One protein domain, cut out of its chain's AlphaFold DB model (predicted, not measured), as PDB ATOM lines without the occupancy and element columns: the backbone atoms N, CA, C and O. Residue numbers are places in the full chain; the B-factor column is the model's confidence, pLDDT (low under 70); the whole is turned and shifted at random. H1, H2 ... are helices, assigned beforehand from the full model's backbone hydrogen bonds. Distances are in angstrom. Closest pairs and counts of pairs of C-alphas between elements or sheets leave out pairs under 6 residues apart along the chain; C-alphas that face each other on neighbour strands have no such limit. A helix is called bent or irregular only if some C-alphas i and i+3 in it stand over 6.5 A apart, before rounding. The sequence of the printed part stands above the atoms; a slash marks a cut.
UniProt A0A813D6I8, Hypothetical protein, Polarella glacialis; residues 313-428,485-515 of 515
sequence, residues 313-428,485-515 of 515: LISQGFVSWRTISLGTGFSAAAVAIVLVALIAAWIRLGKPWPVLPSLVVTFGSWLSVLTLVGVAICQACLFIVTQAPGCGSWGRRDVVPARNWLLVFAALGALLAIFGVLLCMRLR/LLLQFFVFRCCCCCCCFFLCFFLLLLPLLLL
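AT A GLANCE: This is residues 313 to 428 and 485 to 515 of the 515 residues of the protein "Hypothetical protein" of Polarella glacialis (UniProt A0A813D6I8). The longest helix, H4, and H3 form a long hairpin, two helices close together over most of their length, and H5 slants between this hairpin and H2, which runs along the far side of H5. The set is loose: residues 485 to 493 of H5 stick out, H2 meets the rest through H5 and its link to H3, and the short H1 is near the beginning of H2. The printed part has 147 residues with five named helices, H1 to H5 in that order along the chain, and no named strand; the class is all helix. The whole is loose, with a radius of gyration of the C-alphas of 18.8 A, and elongated, spanning 56 by 34 by 22 A.

HOW THE PARTS SIT: H4, residues 392 to 426, touches H3, residues 356 to 387, at a shallow tilt of 19 degrees, opposite ways, and the two are a helical hairpin. Their closest C-alphas are those of Gly 364 and Gly 413, 3.9 A apart. H5, residues 485 to 513, touches H3 at a steep tilt of 40 degrees, the same way, with residues 499 to 510 alone, and H3 touches it with residues 366 to 374 alone; the closest C-alphas, of Leu 370 and Leu 503, are 6.8 A apart. H4 and H5 are close but not clearly touching, with the C-alphas of Ala 402 and Leu 513 closest at 6.7 A. H2, residues 321 to 348, touches H5 at a shallow tilt of 27 degrees, opposite ways, closest at the C-alphas of Thr 328 and Leu 508, 5.7 A. H2 is apart from H3 and H4. H1, residues 313 to 317, is close to H2 but not clearly touching: the C-alphas of Ser 315 and Trp 321 are 5.9 A apart. Two of the three touching pairs are at a shallow tilt, and the packing is mostly aligned, but only just. Every O i to N i+4 pair is within hydrogen-bond range in H1, H2 and H3; in H4 it is 28 of 31 and in H5 23 of 25.

IN THESE COORDINATES: H4 measures 49.2 A from C-alpha 392 at (179.786, 154.223, 206.578) to C-alpha 426, with a kink of 33 degrees near residue 399; it is neither bent nor irregular, but only just: C-alphas 397 and 400 are 6.4 A apart. H3 measures 46.1 A, H2 40.3 A and H1 5.6 A, beginning at C-alpha 313 at (168.532, 154.470, 190.244). H5 measures 38.7 A and ends at C-alpha 513 at (172.339, 138.859, 201.556); it is irregular, only just, with C-alphas 508 and 511 6.6 A apart.

THE WHOLE: The two C-alphas farthest apart are those of Gln 316 and Arg 428, 59.7 A. Residues 429 to 484 are not printed, and C-alphas 428 and 485 are 24.4 A apart across this cut. Of the links that are printed whole, H1 to H2 and H3 to H4 are tight and H2 to H3 is short. The model's mean pLDDT over the printed part is 70.5; among the 50 residues under 70 are 313 to 318, 384 to 391 and 485 to 515, and H5 has a mean of 37.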
ATOM      1  N   LEU A 313     167.852 154.085 191.483       60.25
ATOM      2  CA  LEU A 313     168.532 154.470 190.244       60.25
ATOM      3  C   LEU A 313     168.762 153.257 189.336       60.25
ATOM      4  O   LEU A 313     168.467 153.317 188.144       60.25
ATOM      5  N   ILE A 314     169.206 152.125 189.894       59.97
ATOM      6  CA  ILE A 314     169.330 150.862 189.151       59.97
ATOM      7  C   ILE A 314     167.951 150.374 188.688       59.97
ATOM      8  O   ILE A 314     167.781 150.018 187.519       59.97
ATOM      9  N   SER A 315     166.950 150.408 189.575       56.88
ATOM     10  CA  SER A 315     165.599 149.941 189.256       56.88
ATOM     11  C   SER A 315     164.883 150.782 188.201       56.88
ATOM     12  O   SER A 315     164.080 150.236 187.447       56.88
ATOM     13  N   GLN A 316     165.110 152.095 188.180       61.84
ATOM     14  CA  GLN A 316     164.466 153.021 187.247       61.84
ATOM     15  C   GLN A 316     165.259 153.169 185.947       61.84
ATOM     16  O   GLN A 316     164.657 153.344 184.891       61.84
ATOM     17  N   GLY A 317     166.591 153.090 186.010       59.97
ATOM     18  CA  GLY A 317     167.472 153.319 184.865       59.97
ATOM     19  C   GLY A 317     167.825 152.070 184.058       59.97
ATOM     20  O   GLY A 317     168.093 152.190 182.866       59.97
ATOM     21  N   PHE A 318     167.836 150.882 184.676       68.25
ATOM     22  CA  PHE A 318     168.375 149.675 184.038       68.25
ATOM     23  C   PHE A 318     167.435 148.468 184.104       68.25
ATOM     24  O   PHE A 318     167.146 147.869 183.069       68.25
ATOM     25  N   VAL A 319     166.964 148.071 185.294       70.12
ATOM     26  CA  VAL A 319     166.184 146.829 185.452       70.12
ATOM     27  C   VAL A 319     165.304 146.848 186.702       70.12
ATOM     28  O   VAL A 319     165.799 146.983 187.812       70.12
ATOM     29  N   SER A 320     163.987 146.667 186.546       73.75
ATOM     30  CA  SER A 320     163.054 146.737 187.682       73.75
ATOM     31  C   SER A 320     163.296 145.641 188.731       73.75
ATOM     32  O   SER A 320     163.656 144.514 188.382       73.75
ATOM     33  N   TRP A 321     162.982 145.914 190.005       63.88
ATOM     34  CA  TRP A 321     163.018 144.911 191.085       63.88
ATOM     35  C   TRP A 321     162.226 143.643 190.774       63.88
ATOM     36  O   TRP A 321     162.662 142.534 191.080       63.88
ATOM     37  N   ARG A 322     161.076 143.795 190.112       73.69
ATOM     38  CA  ARG A 322     160.265 142.663 189.661       73.69
ATOM     39  C   ARG A 322     161.018 141.822 188.632       73.69
ATOM     40  O   ARG A 322     160.967 140.600 188.704       73.69
ATOM     41  N   THR A 323     161.729 142.459 187.705       73.25
ATOM     42  CA  THR A 323     162.549 141.778 186.695       73.25
ATOM     43  C   THR A 323     163.733 141.061 187.332       73.25
ATOM     44  O   THR A 323     163.982 139.913 186.977       73.25
ATOM     45  N   ILE A 324     164.416 141.688 188.300       65.81
ATOM     46  CA  ILE A 324     165.495 141.042 189.063       65.81
ATOM     47  C   ILE A 324     164.941 139.813 189.786       65.81
ATOM     48  O   ILE A 324     165.435 138.716 189.577       65.81
ATOM     49  N   SER A 325     163.873 139.964 190.573       67.69
ATOM     50  CA  SER A 325     163.278 138.865 191.343       67.69
ATOM     51  C   SER A 325     162.790 137.712 190.457       67.69
ATOM     52  O   SER A 325     163.084 136.549 190.742       67.69
ATOM     53  N   LEU A 326     162.100 138.014 189.351       76.94
ATOM     54  CA  LEU A 326     161.652 136.998 188.398       76.94
ATOM     55  C   LEU A 326     162.832 136.325 187.702       76.94
ATOM     56  O   LEU A 326     162.863 135.101 187.636       76.94
ATOM     57  N   GLY A 327     163.805 137.101 187.217       72.44
ATOM     58  CA  GLY A 327     165.026 136.574 186.614       72.44
ATOM     59  C   GLY A 327     165.755 135.647 187.578       72.44
ATOM     60  O   GLY A 327     166.111 134.532 187.207       72.44
ATOM     61  N   THR A 328     165.851 136.051 188.844       70.00
ATOM     62  CA  THR A 328     166.437 135.248 189.910       70.00
ATOM     63  C   THR A 328     165.683 133.930 190.104       70.00
ATOM     64  O   THR A 328     166.286 132.855 190.112       70.00
ATOM     65  N   GLY A 329     164.351 133.981 190.186       70.44
ATOM     66  CA  GLY A 329     163.509 132.788 190.288       70.44
ATOM     67  C   GLY A 329     163.639 131.851 189.082       70.44
ATOM     68  O   GLY A 329     163.789 130.642 189.257       70.44
ATOM     69  N   PHE A 330     163.649 132.392 187.860       79.56
ATOM     70  CA  PHE A 330     163.826 131.613 186.632       79.56
ATOM     71  C   PHE A 330     165.203 130.960 186.560       79.56
ATOM     72  O   PHE A 330     165.293 129.780 186.231       79.56
ATOM     73  N   SER A 331     166.268 131.688 186.896       69.88
ATOM     74  CA  SER A 331     167.620 131.134 186.947       69.88
ATOM     75  C   SER A 331     167.726 130.018 187.985       69.88
ATOM     76  O   SER A 331     168.275 128.964 187.672       69.88
ATOM     77  N   ALA A 332     167.149 130.195 189.179       71.31
ATOM     78  CA  ALA A 332     167.111 129.149 190.202       71.31
ATOM     79  C   ALA A 332     166.373 127.892 189.710       71.31
ATOM     80  O   ALA A 332     166.883 126.779 189.837       71.31
ATOM     81  N   ALA A 333     165.197 128.066 189.098       78.56
ATOM     82  CA  ALA A 333     164.408 126.965 188.554       78.56
ATOM     83  C   ALA A 333     165.128 126.252 187.398       78.56
ATOM     84  O   ALA A 333     165.187 125.025 187.375       78.56
ATOM     85  N   ALA A 334     165.724 127.000 186.467       77.31
ATOM     86  CA  ALA A 334     166.475 126.446 185.343       77.31
ATOM     87  C   ALA A 334     167.676 125.624 185.821       77.31
ATOM     88  O   ALA A 334     167.886 124.503 185.362       77.31
ATOM     89  N   VAL A 335     168.422 126.146 186.796       76.81
ATOM     90  CA  VAL A 335     169.531 125.433 187.434       76.81
ATOM     91  C   VAL A 335     169.041 124.146 188.104       76.81
ATOM     92  O   VAL A 335     169.629 123.088 187.882       76.81
ATOM     93  N   ALA A 336     167.939 124.192 188.859       76.38
ATOM     94  CA  ALA A 336     167.361 123.003 189.487       76.38
ATOM     95  C   ALA A 336     166.936 121.946 188.451       76.38
ATOM     96  O   ALA A 336     167.217 120.762 188.624       76.38
ATOM     97  N   ILE A 337     166.319 122.366 187.343       85.12
ATOM     98  CA  ILE A 337     165.926 121.471 186.246       85.12
ATOM     99  C   ILE A 337     167.156 120.810 185.615       85.12
ATOM    100  O   ILE A 337     167.168 119.593 185.429       85.12
ATOM    101  N   VAL A 338     168.203 121.586 185.321       80.94
ATOM    102  CA  VAL A 338     169.458 121.059 184.763       80.94
ATOM    103  C   VAL A 338     170.080 120.031 185.705       80.94
ATOM    104  O   VAL A 338     170.507 118.974 185.251       80.94
ATOM    105  N   LEU A 339     170.082 120.278 187.015       74.00
ATOM    106  CA  LEU A 339     170.596 119.312 187.989       74.00
ATOM    107  C   LEU A 339     169.793 118.024 188.019       74.00
ATOM    108  O   LEU A 339     170.382 116.947 188.001       74.00
ATOM    109  N   VAL A 340     168.464 118.121 188.057       83.50
ATOM    110  CA  VAL A 340     167.595 116.941 188.030       83.50
ATOM    111  C   VAL A 340     167.860 116.138 186.757       83.50
ATOM    112  O   VAL A 340     167.990 114.917 186.824       83.50
ATOM    113  N   ALA A 341     168.027 116.809 185.615       83.75
ATOM    114  CA  ALA A 341     168.365 116.163 184.353       83.75
ATOM    115  C   ALA A 341     169.748 115.487 184.388       83.75
ATOM    116  O   ALA A 341     169.878 114.349 183.940       83.75
ATOM    117  N   LEU A 342     170.768 116.143 184.952       81.69
ATOM    118  CA  LEU A 342     172.116 115.582 185.094       81.69
ATOM    119  C   LEU A 342     172.141 114.379 186.043       81.69
ATOM    120  O   LEU A 342     172.756 113.365 185.721       81.69
ATOM    121  N   ILE A 343     171.432 114.454 187.173       80.62
ATOM    122  CA  ILE A 343     171.278 113.344 188.122       80.62
ATOM    123  C   ILE A 343     170.556 112.173 187.446       80.62
ATOM    124  O   ILE A 343     171.022 111.037 187.513       80.62
ATOM    125  N   ALA A 344     169.454 112.439 186.740       84.00
ATOM    126  CA  ALA A 344     168.710 111.412 186.018       84.00
ATOM    127  C   ALA A 344     169.557 110.758 184.912       84.00
ATOM    128  O   ALA A 344     169.525 109.537 184.753       84.00
ATOM    129  N   ALA A 345     170.341 111.544 184.168       85.56
ATOM    130  CA  ALA A 345     171.268 111.034 183.163       85.56
ATOM    131  C   ALA A 345     172.369 110.169 183.793       85.56
ATOM    132  O   ALA A 345     172.659 109.088 183.285       85.56
ATOM    133  N   TRP A 346     172.934 110.594 184.927       81.62
ATOM    134  CA  TRP A 346     173.943 109.832 185.665       81.62
ATOM    135  C   TRP A 346     173.417 108.466 186.123       81.62
ATOM    136  O   TRP A 346     174.078 107.449 185.908       81.62
ATOM    137  N   ILE A 347     172.196 108.433 186.673       85.06
ATOM    138  CA  ILE A 347     171.512 107.195 187.078       85.06
ATOM    139  C   ILE A 347     171.297 106.275 185.870       85.06
ATOM    140  O   ILE A 347     171.597 105.085 185.944       85.06
ATOM    141  N   ARG A 348     170.829 106.813 184.733       89.62
ATOM    142  CA  ARG A 348     170.594 106.030 183.505       89.62
ATOM    143  C   ARG A 348     171.868 105.436 182.911       89.62
ATOM    144  O   ARG A 348     171.813 104.354 182.339       89.62
ATOM    145  N   LEU A 349     173.003 106.121 183.042       89.06
ATOM    146  CA  LEU A 349     174.298 105.633 182.559       89.06
ATOM    147  C   LEU A 349     174.881 104.502 183.424       89.06
ATOM    148  O   LEU A 349     175.931 103.964 183.073       89.06
ATOM    149  N   GLY A 350     174.252 104.166 184.560       86.88
ATOM    150  CA  GLY A 350     174.709 103.104 185.460       86.88
ATOM    151  C   GLY A 350     176.104 103.352 186.042       86.88
ATOM    152  O   GLY A 350     176.778 102.411 186.461       86.88
ATOM    153  N   LYS A 351     176.579 104.605 186.030       79.44
ATOM    154  CA  LYS A 351     177.910 104.955 186.533       79.44
ATOM    155  C   LYS A 351     177.905 104.926 188.066       79.44
ATOM    156  O   LYS A 351     176.933 105.369 188.682       79.44
ATOM    157  N   PRO A 352     178.984 104.438 188.702       81.00
ATOM    158  CA  PRO A 352     179.074 104.421 190.154       81.00
ATOM    159  C   PRO A 352     179.036 105.848 190.704       81.00
ATOM    160  O   PRO A 352     179.607 106.772 190.119       81.00
ATOM    161  N   TRP A 353     178.362 106.032 191.837       78.12
ATOM    162  CA  TRP A 353     178.373 107.311 192.538       78.12
ATOM    163  C   TRP A 353     179.792 107.654 193.002       78.12
ATOM    164  O   TRP A 353     180.539 106.750 193.396       78.12
ATOM    165  N   PRO A 354     180.182 108.940 192.982       80.00
ATOM    166  CA  PRO A 354     181.452 109.347 193.556       80.00
ATOM    167  C   PRO A 354     181.512 108.927 195.025       80.00
ATOM    168  O   PRO A 354     180.529 109.041 195.760       80.00
ATOM    169  N   VAL A 355     182.671 108.438 195.456       83.25
ATOM    170  CA  VAL A 355     182.865 108.038 196.851       83.25
ATOM    171  C   VAL A 355     182.698 109.246 197.775       83.25
ATOM    172  O   VAL A 355     183.076 110.367 197.421       83.25
ATOM    173  N   LEU A 356     182.162 109.015 198.977       81.31
ATOM    174  CA  LEU A 356     181.890 110.067 199.961       81.31
ATOM    175  C   LEU A 356     183.079 111.026 200.191       81.31
ATOM    176  O   LEU A 356     182.840 112.231 200.185       81.31
ATOM    177  N   PRO A 357     184.348 110.569 200.308       85.50
ATOM    178  CA  PRO A 357     185.489 111.479 200.427       85.50
ATOM    179  C   PRO A 357     185.596 112.473 199.265       85.50
ATOM    180  O   PRO A 357     185.786 113.661 199.502       85.50
ATOM    181  N   SER A 358     185.417 112.020 198.020       81.62
ATOM    182  CA  SER A 358     185.477 112.887 196.838       81.62
ATOM    183  C   SER A 358     184.339 113.906 196.828       81.62
ATOM    184  O   SER A 358     184.583 115.075 196.550       81.62
ATOM    185  N   LEU A 359     183.118 113.498 197.197       82.25
ATOM    186  CA  LEU A 359     181.983 114.423 197.326       82.25
ATOM    187  C   LEU A 359     182.247 115.500 198.380       82.25
ATOM    188  O   LEU A 359     181.993 116.675 198.133       82.25
ATOM    189  N   VAL A 360     182.795 115.105 199.530       80.94
ATOM    190  CA  VAL A 360     183.127 116.017 200.630       80.94
ATOM    191  C   VAL A 360     184.235 116.997 200.224       80.94
ATOM    192  O   VAL A 360     184.108 118.190 200.496       80.94
ATOM    193  N   VAL A 361     185.272 116.537 199.510       85.25
ATOM    194  CA  VAL A 361     186.324 117.416 198.962       85.25
ATOM    195  C   VAL A 361     185.745 118.422 197.976       85.25
ATOM    196  O   VAL A 361     186.021 119.617 198.087       85.25
ATOM    197  N   THR A 362     184.938 117.961 197.020       82.12
ATOM    198  CA  THR A 362     184.332 118.825 196.003       82.12
ATOM    199  C   THR A 362     183.403 119.852 196.640       82.12
ATOM    200  O   THR A 362     183.540 121.042 196.364       82.12
ATOM    201  N   PHE A 363     182.505 119.426 197.529       83.94
ATOM    202  CA  PHE A 363     181.582 120.327 198.212       83.94
ATOM    203  C   PHE A 363     182.319 121.361 199.071       83.94
ATOM    204  O   PHE A 363     182.059 122.557 198.944       83.94
ATOM    205  N   GLY A 364     183.281 120.923 199.889       84.25
ATOM    206  CA  GLY A 364     184.074 121.816 200.732       84.25
ATOM    207  C   GLY A 364     184.868 122.845 199.922       84.25
ATOM    208  O   GLY A 364     184.841 124.036 200.229       84.25
ATOM    209  N   SER A 365     185.506 122.406 198.831       85.56
ATOM    210  CA  SER A 365     186.291 123.284 197.953       85.56
ATOM    211  C   SER A 365     185.423 124.355 197.290       85.56
ATOM    212  O   SER A 365     185.795 125.526 197.284       85.56
ATOM    213  N   TRP A 366     184.241 123.987 196.782       83.31
ATOM    214  CA  TRP A 366     183.318 124.944 196.161       83.31
ATOM    215  C   TRP A 366     182.709 125.913 197.165       83.31
ATOM    216  O   TRP A 366     182.686 127.115 196.898       83.31
ATOM    217  N   LEU A 367     182.283 125.418 198.332       83.06
ATOM    218  CA  LEU A 367     181.805 126.273 199.415       83.06
ATOM    219  C   LEU A 367     182.873 127.309 199.785       83.06
ATOM    220  O   LEU A 367     182.564 128.495 199.862       83.06
ATOM    221  N   SER A 368     184.131 126.880 199.924       88.81
ATOM    222  CA  SER A 368     185.258 127.766 200.219       88.81
ATOM    223  C   SER A 368     185.487 128.813 199.130       88.81
ATOM    224  O   SER A 368     185.568 130.000 199.425       88.81
ATOM    225  N   VAL A 369     185.591 128.404 197.865       88.19
ATOM    226  CA  VAL A 369     185.898 129.328 196.760       88.19
ATOM    227  C   VAL A 369     184.802 130.377 196.591       88.19
ATOM    228  O   VAL A 369     185.092 131.562 196.462       88.19
ATOM    229  N   LEU A 370     183.534 129.972 196.620       82.19
ATOM    230  CA  LEU A 370     182.421 130.876 196.323       82.19
ATOM    231  C   LEU A 370     182.152 131.860 197.448       82.19
ATOM    232  O   LEU A 370     181.873 133.030 197.196       82.19
ATOM    233  N   THR A 371     182.292 131.408 198.688       81.12
ATOM    234  CA  THR A 371     182.195 132.301 199.842       81.12
ATOM    235  C   THR A 371     183.353 133.295 199.862       81.12
ATOM    236  O   THR A 371     183.104 134.462 200.140       81.12
ATOM    237  N   LEU A 372     184.574 132.912 199.459       89.12
ATOM    238  CA  LEU A 372     185.695 133.848 199.283       89.12
ATOM    239  C   LEU A 372     185.460 134.866 198.157       89.12
ATOM    240  O   LEU A 372     185.803 136.037 198.319       89.12
ATOM    241  N   VAL A 373     184.833 134.464 197.047       84.19
ATOM    242  CA  VAL A 373     184.372 135.411 196.014       84.19
ATOM    243  C   VAL A 373     183.351 136.383 196.612       84.19
ATOM    244  O   VAL A 373     183.474 137.590 196.424       84.19
ATOM    245  N   GLY A 374     182.397 135.882 197.399       77.62
ATOM    246  CA  GLY A 374     181.454 136.714 198.146       77.62
ATOM    247  C   GLY A 374     182.147 137.694 199.099       77.62
ATOM    248  O   GLY A 374     181.802 138.871 199.112       77.62
ATOM    249  N   VAL A 375     183.165 137.250 199.846       84.50
ATOM    250  CA  VAL A 375     183.982 138.114 200.717       84.50
ATOM    251  C   VAL A 375     184.645 139.224 199.909       84.50
ATOM    252  O   VAL A 375     184.596 140.377 200.330       84.50
ATOM    253  N   ALA A 376     185.236 138.901 198.756       82.94
ATOM    254  CA  ALA A 376     185.858 139.892 197.883       82.94
ATOM    255  C   ALA A 376     184.837 140.930 197.390       82.94
ATOM    256  O   ALA A 376     185.133 142.125 197.391       82.94
ATOM    257  N   ILE A 377     183.616 140.497 197.051       79.50
ATOM    258  CA  ILE A 377     182.530 141.406 196.669       79.50
ATOM    259  C   ILE A 377     182.112 142.282 197.851       79.50
ATOM    260  O   ILE A 377     182.083 143.500 197.707       79.50
ATOM    261  N   CYS A 378     181.854 141.713 199.032       77.81
ATOM    262  CA  CYS A 378     181.516 142.498 200.221       77.81
ATOM    263  C   CYS A 378     182.629 143.491 200.582       77.81
ATOM    264  O   CYS A 378     182.340 144.615 200.982       77.81
ATOM    265  N   GLN A 379     183.899 143.115 200.417       84.19
ATOM    266  CA  GLN A 379     185.031 144.003 200.665       84.19
ATOM    267  C   GLN A 379     185.096 145.143 199.638       84.19
ATOM    268  O   GLN A 379     185.352 146.284 200.020       84.19
ATOM    269  N   ALA A 380     184.811 144.866 198.363       78.38
ATOM    270  CA  ALA A 380     184.684 145.893 197.332       78.38
ATOM    271  C   ALA A 380     183.493 146.827 197.607       78.38
ATOM    272  O   ALA A 380     183.644 148.043 197.536       78.38
ATOM    273  N   CYS A 381     182.335 146.284 197.996       73.00
ATOM    274  CA  CYS A 381     181.168 147.067 198.404       73.00
ATOM    275  C   CYS A 381     181.485 147.960 199.606       73.00
ATOM    276  O   CYS A 381     181.168 149.143 199.578       73.00
ATOM    277  N   LEU A 382     182.146 147.424 200.635       76.69
ATOM    278  CA  LEU A 382     182.548 148.197 201.804       76.69
ATOM    279  C   LEU A 382     183.510 149.321 201.411       76.69
ATOM    280  O   LEU A 382     183.329 150.449 201.852       76.69
ATOM    281  N   PHE A 383     184.489 149.049 200.547       77.62
ATOM    282  CA  PHE A 383     185.394 150.074 200.030       77.62
ATOM    283  C   PHE A 383     184.632 151.187 199.294       77.62
ATOM    284  O   PHE A 383     184.835 152.358 199.588       77.62
ATOM    285  N   ILE A 384     183.694 150.836 198.412       69.81
ATOM    286  CA  ILE A 384     182.871 151.811 197.678       69.81
ATOM    287  C   ILE A 384     182.026 152.649 198.647       69.81
ATOM    288  O   ILE A 384     182.066 153.877 198.607       69.81
ATOM    289  N   VAL A 385     181.311 151.995 199.566       66.25
ATOM    290  CA  VAL A 385     180.413 152.657 200.525       66.25
ATOM    291  C   VAL A 385     181.183 153.485 201.561       66.25
ATOM    292  O   VAL A 385     180.614 154.405 202.129       66.25
ATOM    293  N   THR A 386     182.468 153.219 201.800       67.06
ATOM    294  CA  THR A 386     183.281 154.000 202.753       67.06
ATOM    295  C   THR A 386     184.148 155.082 202.109       67.06
ATOM    296  O   THR A 386     184.676 155.917 202.838       67.06
ATOM    297  N   GLN A 387     184.319 155.097 200.781       61.53
ATOM    298  CA  GLN A 387     185.241 156.027 200.106       61.53
ATOM    299  C   GLN A 387     184.561 157.104 199.245       61.53
ATOM    300  O   GLN A 387     185.180 158.141 199.027       61.53
ATOM    301  N   ALA A 388     183.324 156.914 198.757       54.72
ATOM    302  CA  ALA A 388     182.549 157.953 198.050       54.72
ATOM    303  C   ALA A 388     181.161 157.441 197.619       54.72
ATOM    304  O   ALA A 388     181.093 156.366 197.026       54.72
ATOM    305  N   PRO A 389     180.059 158.207 197.728       56.12
ATOM    306  CA  PRO A 389     179.643 159.187 198.737       56.12
ATOM    307  C   PRO A 389     178.909 158.479 199.898       56.12
ATOM    308  O   PRO A 389     177.829 158.883 200.331       56.12
ATOM    309  N   GLY A 390     179.411 157.310 200.293       57.47
ATOM    310  CA  GLY A 390     178.599 156.333 200.993       57.47
ATOM    311  C   GLY A 390     178.508 156.542 202.501       57.47
ATOM    312  O   GLY A 390     179.371 157.100 203.169       57.47
ATOM    313  N   CYS A 391     177.394 156.049 203.019       68.81
ATOM    314  CA  CYS A 391     177.079 155.947 204.428       68.81
ATOM    315  C   CYS A 391     177.942 154.865 205.099       68.81
ATOM    316  O   CYS A 391     177.624 153.677 204.983       68.81
ATOM    317  N   GLY A 392     178.986 155.219 205.854       70.44
ATOM    318  CA  GLY A 392     179.786 154.223 206.578       70.44
ATOM    319  C   GLY A 392     178.986 153.463 207.641       70.44
ATOM    320  O   GLY A 392     179.322 152.322 207.965       70.44
ATOM    321  N   SER A 393     177.889 154.036 208.157       75.94
ATOM    322  CA  SER A 393     176.914 153.302 208.987       75.94
ATOM    323  C   SER A 393     176.331 152.098 208.235       75.94
ATOM    324  O   SER A 393     176.335 150.988 208.763       75.94
ATOM    325  N   TRP A 394     175.928 152.270 206.971       74.06
ATOM    326  CA  TRP A 394     175.356 151.191 206.164       74.06
ATOM    327  C   TRP A 394     176.358 150.057 205.937       74.06
ATOM    328  O   TRP A 394     176.060 148.891 206.203       74.06
ATOM    329  N   GLY A 395     177.579 150.407 205.523       74.12
ATOM    330  CA  GLY A 395     178.649 149.430 205.318       74.12
ATOM    331  C   GLY A 395     178.952 148.619 206.582       74.12
ATOM    332  O   GLY A 395     179.059 147.393 206.526       74.12
ATOM    333  N   ARG A 396     179.036 149.281 207.741       78.06
ATOM    334  CA  ARG A 396     179.296 148.620 209.030       78.06
ATOM    335  C   ARG A 396     178.132 147.754 209.501       78.06
ATOM    336  O   ARG A 396     178.369 146.710 210.101       78.06
ATOM    337  N   ARG A 397     176.897 148.177 209.240       78.50
ATOM    338  CA  ARG A 397     175.701 147.512 209.754       78.50
ATOM    339  C   ARG A 397     175.267 146.311 208.920       78.50
ATOM    340  O   ARG A 397     174.894 145.300 209.503       78.50
ATOM    341  N   ASP A 398     175.375 146.398 207.597       77.69
ATOM    342  CA  ASP A 398     174.826 145.371 206.702       77.69
ATOM    343  C   ASP A 398     175.937 144.572 206.006       77.69
ATOM    344  O   ASP A 398     175.927 143.341 205.992       77.69
ATOM    345  N   VAL A 399     176.963 145.255 205.486       80.19
ATOM    346  CA  VAL A 399     177.997 144.608 204.659       80.19
ATOM    347  C   VAL A 399     179.031 143.862 205.508       80.19
ATOM    348  O   VAL A 399     179.460 142.764 205.144       80.19
ATOM    349  N   VAL A 400     179.440 144.421 206.653       84.50
ATOM    350  CA  VAL A 400     180.436 143.787 207.537       84.50
ATOM    351  C   VAL A 400     179.936 142.459 208.127       84.50
ATOM    352  O   VAL A 400     180.685 141.480 208.030       84.50
ATOM    353  N   PRO A 401     178.713 142.350 208.687       84.50
ATOM    354  CA  PRO A 401     178.208 141.066 209.169       84.50
ATOM    355  C   PRO A 401     178.112 140.017 208.061       84.50
ATOM    356  O   PRO A 401     178.553 138.886 208.266       84.50
ATOM    357  N   ALA A 402     177.624 140.395 206.872       79.75
ATOM    358  CA  ALA A 402     177.558 139.498 205.719       79.75
ATOM    359  C   ALA A 402     178.950 138.970 205.335       79.75
ATOM    360  O   ALA A 402     179.155 137.760 205.241       79.75
ATOM    361  N   ARG A 403     179.948 139.858 205.219       87.25
ATOM    362  CA  ARG A 403     181.346 139.476 204.958       87.25
ATOM    363  C   ARG A 403     181.882 138.506 206.012       87.25
ATOM    364  O   ARG A 403     182.538 137.526 205.667       87.25
ATOM    365  N   ASN A 404     181.628 138.777 207.292       89.44
ATOM    366  CA  ASN A 404     182.127 137.947 208.387       89.44
ATOM    367  C   ASN A 404     181.503 136.541 208.354       89.44
ATOM    368  O   ASN A 404     182.221 135.556 208.518       89.44
ATOM    369  N   TRP A 405     180.206 136.422 208.061       88.06
ATOM    370  CA  TRP A 405     179.565 135.121 207.848       88.06
ATOM    371  C   TRP A 405     180.143 134.372 206.649       88.06
ATOM    372  O   TRP A 405     180.404 133.172 206.739       88.06
ATOM    373  N   LEU A 406     180.412 135.068 205.545       84.38
ATOM    374  CA  LEU A 406     181.050 134.466 204.374       84.38
ATOM    375  C   LEU A 406     182.457 133.938 204.690       84.38
ATOM    376  O   LEU A 406     182.803 132.849 204.243       84.38
ATOM    377  N   LEU A 407     183.236 134.638 205.521       91.94
ATOM    378  CA  LEU A 407     184.527 134.139 206.014       91.94
ATOM    379  C   LEU A 407     184.376 132.858 206.852       91.94
ATOM    380  O   LEU A 407     185.170 131.929 206.696       91.94
ATOM    381  N   VAL A 408     183.348 132.773 207.703       92.81
ATOM    382  CA  VAL A 408     183.048 131.550 208.471       92.81
ATOM    383  C   VAL A 408     182.721 130.389 207.530       92.81
ATOM    384  O   VAL A 408     183.282 129.303 207.677       92.81
ATOM    385  N   PHE A 409     181.868 130.605 206.525       88.25
ATOM    386  CA  PHE A 409     181.549 129.567 205.542       88.25
ATOM    387  C   PHE A 409     182.754 129.170 204.685       88.25
ATOM    388  O   PHE A 409     182.900 127.986 204.369       88.25
ATOM    389  N   ALA A 410     183.648 130.111 204.372       90.94
ATOM    390  CA  ALA A 410     184.896 129.813 203.682       90.94
ATOM    391  C   ALA A 410     185.771 128.857 204.496       90.94
ATOM    392  O   ALA A 410     186.218 127.827 203.987       90.94
ATOM    393  N   ALA A 411     185.946 129.154 205.787       95.38
ATOM    394  CA  ALA A 411     186.699 128.307 206.703       95.38
ATOM    395  C   ALA A 411     186.061 126.915 206.855       95.38
ATOM    396  O   ALA A 411     186.765 125.907 206.786       95.38
ATOM    397  N   LEU A 412     184.732 126.835 206.996       94.38
ATOM    398  CA  LEU A 412     184.009 125.558 207.049       94.38
ATOM    399  C   LEU A 412     184.186 124.743 205.760       94.38
ATOM    400  O   LEU A 412     184.429 123.539 205.829       94.38
ATOM    401  N   GLY A 413     184.122 125.388 204.592       92.31
ATOM    402  CA  GLY A 413     184.391 124.747 203.305       92.31
ATOM    403  C   GLY A 413     185.809 124.177 203.226       92.31
ATOM    404  O   GLY A 413     185.988 123.008 202.874       92.31
ATOM    405  N   ALA A 414     186.813 124.955 203.636       94.94
ATOM    406  CA  ALA A 414     188.202 124.506 203.677       94.94
ATOM    407  C   ALA A 414     188.397 123.314 204.634       94.94
ATOM    408  O   ALA A 414     189.045 122.331 204.272       94.94
ATOM    409  N   LEU A 415     187.784 123.352 205.823       96.94
ATOM    410  CA  LEU A 415     187.823 122.249 206.789       96.94
ATOM    411  C   LEU A 415     187.158 120.980 206.244       96.94
ATOM    412  O   LEU A 415     187.712 119.893 206.403       96.94
ATOM    413  N   LEU A 416     186.015 121.103 205.560       93.62
ATOM    414  CA  LEU A 416     185.365 119.979 204.881       93.62
ATOM    415  C   LEU A 416     186.267 119.393 203.795       93.62
ATOM    416  O   LEU A 416     186.420 118.176 203.723       93.62
ATOM    417  N   ALA A 417     186.919 120.239 202.994       90.88
ATOM    418  CA  ALA A 417     187.841 119.778 201.964       90.88
ATOM    419  C   ALA A 417     189.028 119.006 202.564       90.88
ATOM    420  O   ALA A 417     189.329 117.895 202.125       90.88
ATOM    421  N   ILE A 418     189.645 119.540 203.623       93.69
ATOM    422  CA  ILE A 418     190.729 118.873 204.359       93.69
ATOM    423  C   ILE A 418     190.243 117.542 204.943       93.69
ATOM    424  O   ILE A 418     190.902 116.516 204.772       93.69
ATOM    425  N   PHE A 419     189.076 117.526 205.590       93.69
ATOM    426  CA  PHE A 419     188.496 116.310 206.156       93.69
ATOM    427  C   PHE A 419     188.245 115.242 205.085       93.69
ATOM    428  O   PHE A 419     188.589 114.079 205.292       93.69
ATOM    429  N   GLY A 420     187.720 115.627 203.920       90.81
ATOM    430  CA  GLY A 420     187.535 114.725 202.786       90.81
ATOM    431  C   GLY A 420     188.856 114.120 202.290       90.81
ATOM    432  O   GLY A 420     188.926 112.913 202.048       90.81
ATOM    433  N   VAL A 421     189.932 114.915 202.226       87.94
ATOM    434  CA  VAL A 421     191.281 114.421 201.893       87.94
ATOM    435  C   VAL A 421     191.781 113.431 202.950       87.94
ATOM    436  O   VAL A 421     192.244 112.344 202.602       87.94
ATOM    437  N   LEU A 422     191.640 113.750 204.241       91.06
ATOM    438  CA  LEU A 422     192.050 112.866 205.338       91.06
ATOM    439  C   LEU A 422     191.260 111.550 205.355       91.06
ATOM    440  O   LEU A 422     191.837 110.483 205.585       91.06
ATOM    441  N   LEU A 423     189.958 111.600 205.068       87.88
ATOM    442  CA  LEU A 423     189.110 110.418 204.939       87.88
ATOM    443  C   LEU A 423     189.577 109.539 203.768       87.88
ATOM    444  O   LEU A 423     189.700 108.324 203.917       87.88
ATOM    445  N   CYS A 424     189.934 110.154 202.637       82.25
ATOM    446  CA  CYS A 424     190.526 109.452 201.499       82.25
ATOM    447  C   CYS A 424     191.876 108.795 201.850       82.25
ATOM    448  O   CYS A 424     192.189 107.717 201.343       82.25
ATOM    449  N   MET A 425     192.678 109.417 202.721       80.75
ATOM    450  CA  MET A 425     193.957 108.862 203.177       80.75
ATOM    451  C   MET A 425     193.782 107.683 204.146       80.75
ATOM    452  O   MET A 425     194.531 106.713 204.044       80.75
ATOM    453  N   ARG A 426     192.799 107.743 205.055       82.44
ATOM    454  CA  ARG A 426     192.516 106.676 206.037       82.44
ATOM    455  C   ARG A 426     191.879 105.433 205.424       82.44
ATOM    456  O   ARG A 426     192.135 104.336 205.897       82.44
ATOM    457  N   LEU A 427     191.082 105.588 204.368       72.38
ATOM    458  CA  LEU A 427     190.410 104.476 203.684       72.38
ATOM    459  C   LEU A 427     191.328 103.700 202.712       72.38
ATOM    460  O   LEU A 427     190.841 102.929 201.886       72.38
ATOM    461  N   ARG A 428     192.658 103.880 202.779       58.88
ATOM    462  CA  ARG A 428     193.603 103.029 202.037       58.88
ATOM    463  C   ARG A 428     193.529 101.593 202.578       58.88
ATOM    464  O   ARG A 428     193.735 101.408 203.775       58.88
ATOM    465  N   LEU A 485     189.960 110.899 180.026       34.56
ATOM    466  CA  LEU A 485     190.100 112.326 179.697       34.56
ATOM    467  C   LEU A 485     188.752 112.941 179.308       34.56
ATOM    468  O   LEU A 485     188.470 114.065 179.702       34.56
ATOM    469  N   LEU A 486     187.876 112.177 178.648       34.47
ATOM    470  CA  LEU A 486     186.484 112.567 178.419       34.47
ATOM    471  C   LEU A 486     185.679 112.552 179.717       34.47
ATOM    472  O   LEU A 486     184.904 113.473 179.925       34.47
ATOM    473  N   LEU A 487     185.900 111.585 180.616       35.78
ATOM    474  CA  LEU A 487     185.253 111.531 181.933       35.78
ATOM    475  C   LEU A 487     185.775 112.608 182.896       35.78
ATOM    476  O   LEU A 487     185.002 113.107 183.693       35.78
ATOM    477  N   GLN A 488     187.041 113.017 182.810       34.53
ATOM    478  CA  GLN A 488     187.578 114.177 183.516       34.53
ATOM    479  C   GLN A 488     187.071 115.461 182.878       34.53
ATOM    480  O   GLN A 488     186.637 116.318 183.617       34.53
ATOM    481  N   PHE A 489     186.971 115.580 181.552       33.81
ATOM    482  CA  PHE A 489     186.257 116.695 180.916       33.81
ATOM    483  C   PHE A 489     184.759 116.711 181.269       33.81
ATOM    484  O   PHE A 489     184.174 117.789 181.341       33.81
ATOM    485  N   PHE A 490     184.134 115.556 181.533       35.91
ATOM    486  CA  PHE A 490     182.721 115.435 181.912       35.91
ATOM    487  C   PHE A 490     182.472 115.600 183.411       35.91
ATOM    488  O   PHE A 490     181.454 116.158 183.781       35.91
ATOM    489  N   VAL A 491     183.391 115.179 184.277       37.12
ATOM    490  CA  VAL A 491     183.390 115.440 185.725       37.12
ATOM    491  C   VAL A 491     183.842 116.870 185.982       37.12
ATOM    492  O   VAL A 491     183.311 117.493 186.878       37.12
ATOM    493  N   PHE A 492     184.702 117.454 185.150       33.44
ATOM    494  CA  PHE A 492     184.989 118.888 185.128       33.44
ATOM    495  C   PHE A 492     183.812 119.673 184.526       33.44
ATOM    496  O   PHE A 492     183.535 120.760 185.002       33.44
ATOM    497  N   ARG A 493     183.026 119.116 183.582       34.06
ATOM    498  CA  ARG A 493     181.747 119.699 183.106       34.06
ATOM    499  C   ARG A 493     180.579 119.534 184.083       34.06
ATOM    500  O   ARG A 493     179.775 120.450 184.183       34.06
ATOM    501  N   CYS A 494     180.484 118.430 184.819       34.69
ATOM    502  CA  CYS A 494     179.503 118.207 185.884       34.69
ATOM    503  C   CYS A 494     179.897 118.968 187.148       34.69
ATOM    504  O   CYS A 494     179.024 119.547 187.781       34.69
ATOM    505  N   CYS A 495     181.192 119.073 187.462       36.09
ATOM    506  CA  CYS A 495     181.706 120.036 188.427       36.09
ATOM    507  C   CYS A 495     181.427 121.450 187.937       36.09
ATOM    508  O   CYS A 495     180.915 122.178 188.752       36.09
ATOM    509  N   CYS A 496     181.593 121.806 186.652       33.56
ATOM    510  CA  CYS A 496     181.146 123.086 186.066       33.56
ATOM    511  C   CYS A 496     179.624 123.298 186.093       33.56
ATOM    512  O   CYS A 496     179.178 124.433 186.197       33.56
ATOM    513  N   CYS A 497     178.805 122.248 186.064       35.03
ATOM    514  CA  CYS A 497     177.356 122.366 186.249       35.03
ATOM    515  C   CYS A 497     176.984 122.498 187.734       35.03
ATOM    516  O   CYS A 497     176.082 123.264 188.061       35.03
ATOM    517  N   CYS A 498     177.733 121.862 188.640       35.62
ATOM    518  CA  CYS A 498     177.749 122.187 190.067       35.62
ATOM    519  C   CYS A 498     178.400 123.565 190.338       35.62
ATOM    520  O   CYS A 498     178.052 124.209 191.318       35.62
ATOM    521  N   CYS A 499     179.271 124.081 189.463       38.53
ATOM    522  CA  CYS A 499     179.803 125.443 189.516       38.53
ATOM    523  C   CYS A 499     178.699 126.420 189.161       38.53
ATOM    524  O   CYS A 499     178.513 127.383 189.882       38.53
ATOM    525  N   CYS A 500     177.928 126.163 188.099       36.19
ATOM    526  CA  CYS A 500     176.736 126.944 187.778       36.19
ATOM    527  C   CYS A 500     175.694 126.837 188.895       36.19
ATOM    528  O   CYS A 500     175.088 127.840 189.239       36.19
ATOM    529  N   PHE A 501     175.533 125.667 189.520       39.56
ATOM    530  CA  PHE A 501     174.628 125.469 190.656       39.56
ATOM    531  C   PHE A 501     174.909 126.435 191.799       39.56
ATOM    532  O   PHE A 501     174.001 127.047 192.343       39.56
ATOM    533  N   PHE A 502     176.181 126.611 192.118       40.28
ATOM    534  CA  PHE A 502     176.616 127.265 193.337       40.28
ATOM    535  C   PHE A 502     177.016 128.727 193.077       40.28
ATOM    536  O   PHE A 502     176.748 129.574 193.918       40.28
ATOM    537  N   LEU A 503     177.530 129.051 191.882       37.94
ATOM    538  CA  LEU A 503     177.726 130.413 191.370       37.94
ATOM    539  C   LEU A 503     176.382 131.090 191.069       37.94
ATOM    540  O   LEU A 503     176.226 132.255 191.406       37.94
ATOM    541  N   CYS A 504     175.382 130.382 190.520       38.22
ATOM    542  CA  CYS A 504     174.022 130.919 190.430       38.22
ATOM    543  C   CYS A 504     173.398 131.026 191.819       38.22
ATOM    544  O   CYS A 504     172.901 132.091 192.129       38.22
ATOM    545  N   PHE A 505     173.469 130.020 192.696       41.62
ATOM    546  CA  PHE A 505     172.936 130.156 194.063       41.62
ATOM    547  C   PHE A 505     173.567 131.343 194.820       41.62
ATOM    548  O   PHE A 505     172.841 132.103 195.451       41.62
ATOM    549  N   PHE A 506     174.877 131.589 194.670       42.28
ATOM    550  CA  PHE A 506     175.559 132.755 195.248       42.28
ATOM    551  C   PHE A 506     175.215 134.080 194.561       42.28
ATOM    552  O   PHE A 506     174.950 135.048 195.257       42.28
ATOM    553  N   LEU A 507     175.180 134.152 193.225       42.12
ATOM    554  CA  LEU A 507     174.805 135.371 192.486       42.12
ATOM    555  C   LEU A 507     173.313 135.715 192.637       42.12
ATOM    556  O   LEU A 507     172.940 136.878 192.517       42.12
ATOM    557  N   LEU A 508     172.471 134.721 192.928       42.44
ATOM    558  CA  LEU A 508     171.037 134.858 193.202       42.44
ATOM    559  C   LEU A 508     170.756 135.233 194.662       42.44
ATOM    560  O   LEU A 508     169.773 135.921 194.927       42.44
ATOM    561  N   LEU A 509     171.618 134.810 195.594       41.66
ATOM    562  CA  LEU A 509     171.554 135.188 197.007       41.66
ATOM    563  C   LEU A 509     172.316 136.469 197.329       41.66
ATOM    564  O   LEU A 509     172.019 137.079 198.344       41.66
ATOM    565  N   LEU A 510     173.259 136.912 196.499       40.50
ATOM    566  CA  LEU A 510     174.006 138.147 196.731       40.50
ATOM    567  C   LEU A 510     173.078 139.366 196.919       40.50
ATOM    568  O   LEU A 510     173.302 140.113 197.862       40.50
ATOM    569  N   PRO A 511     171.988 139.543 196.141       39.06
ATOM    570  CA  PRO A 511     171.006 140.597 196.400       39.06
ATOM    571  C   PRO A 511     170.152 140.354 197.656       39.06
ATOM    572  O   PRO A 511     169.668 141.311 198.235       39.06
ATOM    573  N   LEU A 512     169.957 139.097 198.075       37.50
ATOM    574  CA  LEU A 512     169.199 138.704 199.279       37.50
ATOM    575  C   LEU A 512     170.029 138.768 200.574       37.50
ATOM    576  O   LEU A 512     169.449 138.857 201.646       37.50
ATOM    577  N   LEU A 513     171.359 138.692 200.473       35.31
ATOM    578  CA  LEU A 513     172.339 138.859 201.556       35.31
ATOM    579  C   LEU A 513     172.818 140.315 201.694       35.31
ATOM    580  O   LEU A 513     173.473 140.647 202.678       35.31
ATOM    581  N   LEU A 514     172.549 141.152 200.684       37.16
ATOM    582  CA  LEU A 514     172.781 142.603 200.674       37.16
ATOM    583  C   LEU A 514     171.497 143.417 200.955       37.16
ATOM    584  O   LEU A 514     171.560 144.648 200.982       37.16
ATOM    585  N   LEU A 515     170.361 142.729 201.133       35.34
ATOM    586  CA  LEU A 515     169.125 143.208 201.768       35.34
ATOM    587  C   LEU A 515     169.173 142.863 203.259       35.34
ATOM    588  O   LEU A 515     168.598 143.648 204.045       35.34
TER     589      LEU A 515